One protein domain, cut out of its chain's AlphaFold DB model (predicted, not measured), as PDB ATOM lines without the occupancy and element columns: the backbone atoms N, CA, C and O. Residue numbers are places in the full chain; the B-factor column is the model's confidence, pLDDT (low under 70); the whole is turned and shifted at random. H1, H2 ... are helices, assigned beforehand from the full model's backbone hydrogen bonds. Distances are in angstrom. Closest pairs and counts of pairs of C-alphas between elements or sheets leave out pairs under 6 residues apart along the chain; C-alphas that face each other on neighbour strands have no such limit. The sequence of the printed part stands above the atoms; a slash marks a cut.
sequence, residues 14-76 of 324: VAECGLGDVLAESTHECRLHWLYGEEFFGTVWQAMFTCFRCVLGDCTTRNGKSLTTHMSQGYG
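Overview. This is residues 14 to 76 of the 324 residues of the protein "Hypothetical protein" of Alexandrium catenella (UniProt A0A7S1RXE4). Helix H2 is in the middle of the domain: the longest helix, H3, meets it in an L-shaped corner at their tight link, and H4 packs on it, crossing it at a steep tilt. H3 lies toward one end of the length, while the short helix H1 packs on H2 and the wide loop of residues 18 to 31 lies toward the other end. The printed part has 63 residues with four named helices, H1, H2, H3 and H4 in that order along the chain, and no named strand; its class is all helix. The whole is compact, with a radius of gyration of the C-alphas of 11.8 A, yet elongated in outline, spanning 37 by 22 by 21 A.

Arrangement. Begin at H3, residues 44 to 55, and look back to H2, residues 32 to 41. These two touch only at the corner by their tight link, and H3 does so with residues 46 to 50 alone; the closest C-alphas, those of Phe 41 and Ala 47, are 4.3 A apart. Their lines stand about perpendicular, at 78 degrees. H2 is the hub, touching three other helices. Look next at H4, residues 67 to 75, which touches H2: the closest C-alphas, those of His 33 and Met 71, are 5.4 A apart. H2 and H4 run opposite ways at a steep tilt of 53 degrees. H1, residues 14 to 17, touches H2 too, with the C-alphas of Val 14 and Leu 35 closest at 6.2 A. H1 and H3, H1 and H4, and H3 and H4 are apart. In H2 and H3 every O i to N i+4 pair is within hydrogen-bond range, and in H4 4 of 5 are; H1 is too short for such a pair, and its 1 pair of O i and N i+3 is not within range.

Along the chain. Find C-alpha 44 at (-36.017, -27.779, 52.702); from there H3 runs through 12 residues to C-alpha 55, 16.3 A away. H2 runs from Leu 32 to Phe 41 over 13.6 A. H4 runs from Leu 67 to Tyr 75 over 12.3 A and ends with C-alpha 75 at (-45.991, -36.792, 36.743). H1 is the shortest, from C-alpha 14 at (-29.288, -40.986, 45.125) to Cys 17, 5.5 A.

Size, cuts and confidence. Look for the two C-alphas farthest apart at Thr 27 and Leu 56, 36.7 A from each other. The printed part has no cut. The link from H1 to H2, 14 residues, and that from H3 to H4, 11 residues, are long. The mean pLDDT of the printed part is 89.9; read residues 24 to 28 with care, where the model's confidence is under 70.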
ATOM      1  N   VAL A  14     -30.574 -41.591  45.503       88.94
ATOM      2  CA  VAL A  14     -29.288 -40.986  45.125       88.94
ATOM      3  C   VAL A  14     -28.106 -41.877  45.528       88.94
ATOM      4  O   VAL A  14     -27.108 -41.923  44.813       88.94
ATOM      5  N   ALA A  15     -28.205 -42.603  46.649       89.62
ATOM      6  CA  ALA A  15     -27.146 -43.518  47.082       89.62
ATOM      7  C   ALA A  15     -27.110 -44.814  46.253       89.62
ATOM      8  O   ALA A  15     -26.032 -45.354  46.031       89.62
ATOM      9  N   GLU A  16     -28.270 -45.295  45.797       89.88
ATOM     10  CA  GLU A  16     -28.399 -46.557  45.059       89.88
ATOM     11  C   GLU A  16     -28.256 -46.386  43.537       89.88
ATOM     12  O   GLU A  16     -27.527 -47.131  42.886       89.88
ATOM     13  N   CYS A  17     -28.906 -45.372  42.965       90.06
ATOM     14  CA  CYS A  17     -28.966 -45.113  41.523       90.06
ATOM     15  C   CYS A  17     -27.931 -44.079  41.037       90.06
ATOM     16  O   CYS A  17     -27.782 -43.887  39.830       90.06
ATOM     17  N   GLY A  18     -27.229 -43.396  41.949       89.38
ATOM     18  CA  GLY A  18     -26.288 -42.321  41.623       89.38
ATOM     19  C   GLY A  18     -26.961 -40.972  41.332       89.38
ATOM     20  O   GLY A  18     -28.118 -40.745  41.660       89.38
ATOM     21  N   LEU A  19     -26.221 -40.029  40.742       90.12
ATOM     22  CA  LEU A  19     -26.753 -38.708  40.371       90.12
ATOM     23  C   LEU A  19     -27.582 -38.799  39.083       90.12
ATOM     24  O   LEU A  19     -27.177 -39.482  38.142       90.12
ATOM     25  N   GLY A  20     -28.691 -38.052  38.994       86.06
ATOM     26  CA  GLY A  20     -29.630 -38.161  37.862       86.06
ATOM     27  C   GLY A  20     -29.028 -37.830  36.498       86.06
ATOM     28  O   GLY A  20     -29.447 -38.367  35.476       86.06
ATOM     29  N   ASP A  21     -27.987 -37.005  36.484       87.94
ATOM     30  CA  ASP A  21     -27.274 -36.589  35.280       87.94
ATOM     31  C   ASP A  21     -26.195 -37.596  34.806       87.94
ATOM     32  O   ASP A  21     -25.667 -37.428  33.706       87.94
ATOM     33  N   VAL A  22     -25.873 -38.629  35.600       86.19
ATOM     34  CA  VAL A  22     -24.768 -39.592  35.361       86.19
ATOM     35  C   VAL A  22     -25.285 -41.028  35.195       86.19
ATOM     36  O   VAL A  22     -24.521 -41.982  35.301       86.19
ATOM     37  N   LEU A  23     -26.580 -41.214  34.930       74.19
ATOM     38  CA  LEU A  23     -27.151 -42.545  34.719       74.19
ATOM     39  C   LEU A  23     -26.523 -43.221  33.486       74.19
ATOM     40  O   LEU A  23     -26.938 -42.996  32.350       74.19
ATOM     41  N   ALA A  24     -25.511 -44.055  33.728       55.84
ATOM     42  CA  ALA A  24     -25.128 -45.144  32.844       55.84
ATOM     43  C   ALA A  24     -26.251 -46.183  32.899       55.84
ATOM     44  O   ALA A  24     -26.756 -46.421  33.992       55.84
ATOM     45  N   GLU A  25     -26.653 -46.740  31.751       63.81
ATOM     46  CA  GLU A  25     -27.680 -47.787  31.592       63.81
ATOM     47  C   GLU A  25     -27.697 -48.768  32.776       63.81
ATOM     48  O   GLU A  25     -26.962 -49.754  32.801       63.81
ATOM     49  N   SER A  26     -28.496 -48.473  33.803       55.25
ATOM     50  CA  SER A  26     -28.550 -49.282  35.010       55.25
ATOM     51  C   SER A  26     -29.724 -50.244  34.892       55.25
ATOM     52  O   SER A  26     -30.812 -49.903  34.434       55.25
ATOM     53  N   THR A  27     -29.480 -51.491  35.275       59.31
ATOM     54  CA  THR A  27     -30.400 -52.627  35.134       59.31
ATOM     55  C   THR A  27     -31.542 -52.634  36.159       59.31
ATOM     56  O   THR A  27     -32.337 -53.569  36.171       59.31
ATOM     57  N   HIS A  28     -31.631 -51.617  37.024       63.75
ATOM     58  CA  HIS A  28     -32.644 -51.488  38.078       63.75
ATOM     59  C   HIS A  28     -33.636 -50.357  37.761       63.75
ATOM     60  O   HIS A  28     -33.261 -49.352  37.163       63.75
ATOM     61  N   GLU A  29     -34.903 -50.511  38.170       84.44
ATOM     62  CA  GLU A  29     -36.035 -49.593  37.919       84.44
ATOM     63  C   GLU A  29     -35.915 -48.231  38.653       84.44
ATOM     64  O   GLU A  29     -36.806 -47.795  39.384       84.44
ATOM     65  N   CYS A  30     -34.811 -47.513  38.462       86.81
ATOM     66  CA  CYS A  30     -34.613 -46.167  38.984       86.81
ATOM     67  C   CYS A  30     -35.470 -45.172  38.185       86.81
ATOM     68  O   CYS A  30     -35.108 -44.734  37.091       86.81
ATOM     69  N   ARG A  31     -36.629 -44.781  38.726       89.31
ATOM     70  CA  ARG A  31     -37.487 -43.760  38.104       89.31
ATOM     71  C   ARG A  31     -36.806 -42.388  38.146       89.31
ATOM     72  O   ARG A  31     -36.682 -41.777  39.205       89.31
ATOM     73  N   LEU A  32     -36.428 -41.870  36.975       89.12
ATOM     74  CA  LEU A  32     -35.664 -40.621  36.815       89.12
ATOM     75  C   LEU A  32     -36.262 -39.409  37.564       89.12
ATOM     76  O   LEU A  32     -35.535 -38.614  38.154       89.12
ATOM     77  N   HIS A  33     -37.591 -39.272  37.585       89.50
ATOM     78  CA  HIS A  33     -38.274 -38.162  38.262       89.50
ATOM     79  C   HIS A  33     -38.184 -38.229  39.797       89.50
ATOM     80  O   HIS A  33     -38.215 -37.185  40.450       89.50
ATOM     81  N   TRP A  34     -38.047 -39.422  40.389       90.56
ATOM     82  CA  TRP A  34     -37.803 -39.571  41.828       90.56
ATOM     83  C   TRP A  34     -36.374 -39.194  42.192       90.56
ATOM     84  O   TRP A  34     -36.170 -38.514  43.196       90.56
ATOM     85  N   LEU A  35     -35.416 -39.547  41.335       92.25
ATOM     86  CA  LEU A  35     -34.009 -39.218  41.531       92.25
ATOM     87  C   LEU A  35     -33.775 -37.703  41.521       92.25
ATOM     88  O   LEU A  35     -33.189 -37.159  42.452       92.25
ATOM     89  N   TYR A  36     -34.331 -37.001  40.528       93.19
ATOM     90  CA  TYR A  36     -34.290 -35.537  40.497       93.19
ATOM     91  C   TYR A  36     -35.105 -34.896  41.627       93.19
ATOM     92  O   TYR A  36     -34.717 -33.856  42.159       93.19
ATOM     93  N   GLY A  37     -36.221 -35.510  42.027       92.50
ATOM     94  CA  GLY A  37     -36.987 -35.065  43.188       92.50
ATOM     95  C   GLY A  37     -36.174 -35.131  44.483       92.50
ATOM     96  O   GLY A  37     -36.211 -34.198  45.278       92.50
ATOM     97  N   GLU A  38     -35.387 -36.186  44.683       92.88
ATOM     98  CA  GLU A  38     -34.503 -36.301  45.841       92.88
ATOM     99  C   GLU A  38     -33.282 -35.372  45.750       92.88
ATOM    100  O   GLU A  38     -32.944 -34.728  46.741       92.88
ATOM    101  N   GLU A  39     -32.659 -35.234  44.575       93.94
ATOM    102  CA  GLU A  39     -31.481 -34.372  44.390       93.94
ATOM    103  C   GLU A  39     -31.801 -32.884  44.622       93.94
ATOM    104  O   GLU A  39     -31.054 -32.186  45.310       93.94
ATOM    105  N   PHE A  40     -32.923 -32.397  44.079       95.00
ATOM    106  CA  PHE A  40     -33.293 -30.977  44.133       95.00
ATOM    107  C   PHE A  40     -34.264 -30.627  45.272       95.00
ATOM    108  O   PHE A  40     -34.263 -29.491  45.748       95.00
ATOM    109  N   PHE A  41     -35.076 -31.583  45.745       94.62
ATOM    110  CA  PHE A  41     -36.093 -31.371  46.787       94.62
ATOM    111  C   PHE A  41     -35.933 -32.300  48.006       94.62
ATOM    112  O   PHE A  41     -36.880 -32.481  48.780       94.62
ATOM    113  N   GLY A  42     -34.742 -32.880  48.206       91.19
ATOM    114  CA  GLY A  42     -34.436 -33.764  49.335       91.19
ATOM    115  C   GLY A  42     -34.435 -33.056  50.692       91.19
ATOM    116  O   GLY A  42     -34.921 -33.609  51.680       91.19
ATOM    117  N   THR A  43     -33.955 -31.809  50.740       91.94
ATOM    118  CA  THR A  43     -33.971 -30.953  51.938       91.94
ATOM    119  C   THR A  43     -34.761 -29.667  51.703       91.94
ATOM    120  O   THR A  43     -34.886 -29.198  50.572       91.94
ATOM    121  N   VAL A  44     -35.277 -29.056  52.779       94.38
ATOM    122  CA  VAL A  44     -36.017 -27.779  52.702       94.38
ATOM    123  C   VAL A  44     -35.166 -26.690  52.050       94.38
ATOM    124  O   VAL A  44     -35.651 -25.959  51.194       94.38
ATOM    125  N   TRP A  45     -33.882 -26.615  52.404       96.62
ATOM    126  CA  TRP A  45     -32.976 -25.606  51.861       96.62
ATOM    127  C   TRP A  45     -32.711 -25.797  50.359       96.62
ATOM    128  O   TRP A  45     -32.798 -24.835  49.600       96.62
ATOM    129  N   GLN A  46     -32.480 -27.036  49.903       95.38
ATOM    130  CA  GLN A  46     -32.333 -27.342  48.471       95.38
ATOM    131  C   GLN A  46     -33.620 -27.067  47.690       95.38
ATOM    132  O   GLN A  46     -33.561 -26.482  46.609       95.38
ATOM    133  N   ALA A  47     -34.779 -27.418  48.258       95.00
ATOM    134  CA  ALA A  47     -36.073 -27.125  47.657       95.00
ATOM    135  C   ALA A  47     -36.277 -25.611  47.501       95.00
ATOM    136  O   ALA A  47     -36.636 -25.146  46.423       95.00
ATOM    137  N   MET A  48     -35.987 -24.826  48.546       95.50
ATOM    138  CA  MET A  48     -36.072 -23.362  48.495       95.50
ATOM    139  C   MET A  48     -35.120 -22.768  47.453       95.50
ATOM    140  O   MET A  48     -35.535 -21.911  46.675       95.50
ATOM    141  N   PHE A  49     -33.868 -23.232  47.400       96.31
ATOM    142  CA  PHE A  49     -32.887 -22.768  46.419       96.31
ATOM    143  C   PHE A  49     -33.294 -23.112  44.980       96.31
ATOM    144  O   PHE A  49     -33.206 -22.263  44.094       96.31
ATOM    145  N   THR A  50     -33.797 -24.326  44.749       96.00
ATOM    146  CA  THR A  50     -34.296 -24.758  43.436       96.00
ATOM    147  C   THR A  50     -35.510 -23.934  43.016       96.00
ATOM    148  O   THR A  50     -35.538 -23.419  41.901       96.00
ATOM    149  N   CYS A  51     -36.479 -23.723  43.915       94.88
ATOM    150  CA  CYS A  51     -37.622 -22.844  43.661       94.88
ATOM    151  C   CYS A  51     -37.174 -21.414  43.333       94.88
ATOM    152  O   CYS A  51     -37.681 -20.826  42.385       94.88
ATOM    153  N   PHE A  52     -36.205 -20.865  44.068       95.25
ATOM    154  CA  PHE A  52     -35.659 -19.535  43.801       95.25
ATOM    155  C   PHE A  52     -35.008 -19.442  42.416       95.25
ATOM    156  O   PHE A  52     -35.334 -18.531  41.659       95.25
ATOM    157  N   ARG A  53     -34.147 -20.400  42.044       95.88
ATOM    158  CA  ARG A  53     -33.548 -20.453  40.698       95.88
ATOM    159  C   ARG A  53     -34.616 -20.528  39.612       95.88
ATOM    160  O   ARG A  53     -34.556 -19.779  38.640       95.88
ATOM    161  N   CYS A  54     -35.644 -21.338  39.839       95.75
ATOM    162  CA  CYS A  54     -36.771 -21.440  38.929       95.75
ATOM    163  C   CYS A  54     -37.538 -20.125  38.771       95.75
ATOM    164  O   CYS A  54     -37.823 -19.720  37.645       95.75
ATOM    165  N   VAL A  55     -37.797 -19.411  39.870       94.31
ATOM    166  CA  VAL A  55     -38.408 -18.068  39.870       94.31
ATOM    167  C   VAL A  55     -37.513 -17.017  39.203       94.31
ATOM    168  O   VAL A  55     -38.010 -16.015  38.710       94.31
ATOM    169  N   LEU A  56     -36.204 -17.236  39.113       93.56
ATOM    170  CA  LEU A  56     -35.310 -16.382  38.328       93.56
ATOM    171  C   LEU A  56     -35.241 -16.762  36.839       93.56
ATOM    172  O   LEU A  56     -34.582 -16.068  36.067       93.56
ATOM    173  N   GLY A  57     -35.927 -17.829  36.422       93.81
ATOM    174  CA  GLY A  57     -35.943 -18.319  35.042       93.81
ATOM    175  C   GLY A  57     -34.925 -19.421  34.742       93.81
ATOM    176  O   GLY A  57     -34.817 -19.841  33.592       93.81
ATOM    177  N   ASP A  58     -34.207 -19.923  35.749       94.88
ATOM    178  CA  ASP A  58     -33.240 -21.009  35.600       94.88
ATOM    179  C   ASP A  58     -33.714 -22.274  36.329       94.88
ATOM    180  O   ASP A  58     -33.476 -22.475  37.517       94.88
ATOM    181  N   CYS A  59     -34.389 -23.154  35.592       95.88
ATOM    182  CA  CYS A  59     -34.758 -24.494  36.055       95.88
ATOM    183  C   CYS A  59     -33.956 -25.562  35.314       95.88
ATOM    184  O   CYS A  59     -34.548 -26.446  34.690       95.88
ATOM    185  N   THR A  60     -32.628 -25.472  35.310       97.00
ATOM    186  CA  THR A  60     -31.777 -26.437  34.601       97.00
ATOM    187  C   THR A  60     -31.017 -27.371  35.546       97.00
ATOM    188  O   THR A  60     -30.635 -26.990  36.656       97.00
ATOM    189  N   THR A  61     -30.820 -28.624  35.124       95.62
ATOM    190  CA  THR A  61     -29.939 -29.591  35.799       95.62
ATOM    191  C   THR A  61     -28.468 -29.221  35.580       95.62
ATOM    192  O   THR A  61     -28.160 -28.256  34.877       95.62
ATOM    193  N   ARG A  62     -27.518 -29.975  36.156       92.94
ATOM    194  CA  ARG A  62     -26.079 -29.685  35.987       92.94
ATOM    195  C   ARG A  62     -25.646 -29.818  34.528       92.94
ATOM    196  O   ARG A  62     -24.757 -29.100  34.087       92.94
ATOM    197  N   ASN A  63     -26.331 -30.678  33.780       93.31
ATOM    198  CA  ASN A  63     -26.141 -30.863  32.342       93.31
ATOM    199  C   ASN A  63     -26.937 -29.871  31.469       93.31
ATOM    200  O   ASN A  63     -27.014 -30.056  30.256       93.31
ATOM    201  N   GLY A  64     -27.574 -28.850  32.053       94.31
ATOM    202  CA  GLY A  64     -28.339 -27.845  31.307       94.31
ATOM    203  C   GLY A  64     -29.700 -28.327  30.794       94.31
ATOM    204  O   GLY A  64     -30.355 -27.618  30.031       94.31
ATOM    205  N   LYS A  65     -30.162 -29.519  31.193       94.12
ATOM    206  CA  LYS A  65     -31.490 -30.020  30.810       94.12
ATOM    207  C   LYS A  65     -32.557 -29.347  31.666       94.12
ATOM    208  O   LYS A  65     -32.358 -29.148  32.858       94.12
ATOM    209  N   SER A  66     -33.707 -29.005  31.094       95.56
ATOM    210  CA  SER A  66     -34.800 -28.395  31.860       95.56
ATOM    211  C   SER A  66     -35.383 -29.391  32.872       95.56
ATOM    212  O   SER A  66     -35.896 -30.443  32.480       95.56
ATOM    213  N   LEU A  67     -35.358 -29.038  34.155       95.38
ATOM    214  CA  LEU A  67     -35.906 -29.822  35.263       95.38
ATOM    215  C   LEU A  67     -37.416 -30.061  35.100       95.38
ATOM    216  O   LEU A  67     -37.914 -31.141  35.410       95.38
ATOM    217  N   THR A  68     -38.130 -29.080  34.543       95.38
ATOM    218  CA  THR A  68     -39.572 -29.148  34.271       95.38
ATOM    219  C   THR A  68     -39.922 -30.277  33.308       95.38
ATOM    220  O   THR A  68     -40.793 -31.079  33.619       95.38
ATOM    221  N   THR A  69     -39.194 -30.413  32.196       94.81
ATOM    222  CA  THR A  69     -39.413 -31.492  31.215       94.81
ATOM    223  C   THR A  69     -39.182 -32.871  31.832       94.81
ATOM    224  O   THR A  69     -39.953 -33.796  31.582       94.81
ATOM    225  N   HIS A  70     -38.161 -33.020  32.682       93.38
ATOM    226  CA  HIS A  70     -37.897 -34.292  33.359       93.38
ATOM    227  C   HIS A  70     -38.972 -34.649  34.393       93.38
ATOM    228  O   HIS A  70     -39.328 -35.820  34.525       93.38
ATOM    229  N   MET A  71     -39.520 -33.660  35.102       93.25
ATOM    230  CA  MET A  71     -40.632 -33.886  36.030       93.25
ATOM    231  C   MET A  71     -41.965 -34.125  35.303       93.25
ATOM    232  O   MET A  71     -42.723 -35.001  35.719       93.25
ATOM    233  N   SER A  72     -42.212 -33.434  34.187       95.31
ATOM    234  CA  SER A  72     -43.375 -33.626  33.307       95.31
ATOM    235  C   SER A  72     -43.493 -35.069  32.817       95.31
ATOM    236  O   SER A  72     -44.550 -35.688  32.929       95.31
ATOM    237  N   GLN A  73     -42.380 -35.653  32.362       94.12
ATOM    238  CA  GLN A  73     -42.345 -37.043  31.893       94.12
ATOM    239  C   GLN A  73     -42.740 -38.056  32.982       94.12
ATOM    240  O   GLN A  73     -43.239 -39.129  32.655       94.12
ATOM    241  N   GLY A  74     -42.526 -37.732  34.263       90.81
ATOM    242  CA  GLY A  74     -42.877 -38.598  35.390       90.81
ATOM    243  C   GLY A  74     -44.297 -38.398  35.922       90.81
ATOM    244  O   GLY A  74     -45.003 -39.373  36.164       90.81
ATOM    245  N   TYR A  75     -44.713 -37.143  36.107       92.25
ATOM    246  CA  TYR A  75     -45.991 -36.792  36.743       92.25
ATOM    247  C   TYR A  75     -47.137 -36.540  35.753       92.25
ATOM    248  O   TYR A  75     -48.299 -36.470  36.157       92.25
ATOM    249  N   GLY A  76     -46.825 -36.419  34.463       95.19
ATOM    250  CA  GLY A  76     -47.782 -36.153  33.398       95.19
ATOM    251  C   GLY A  76     -48.213 -34.686  33.299       95.19
ATOM    252  O   GLY A  76     -47.731 -33.801  34.003       95.19
TER     253      GLY A  76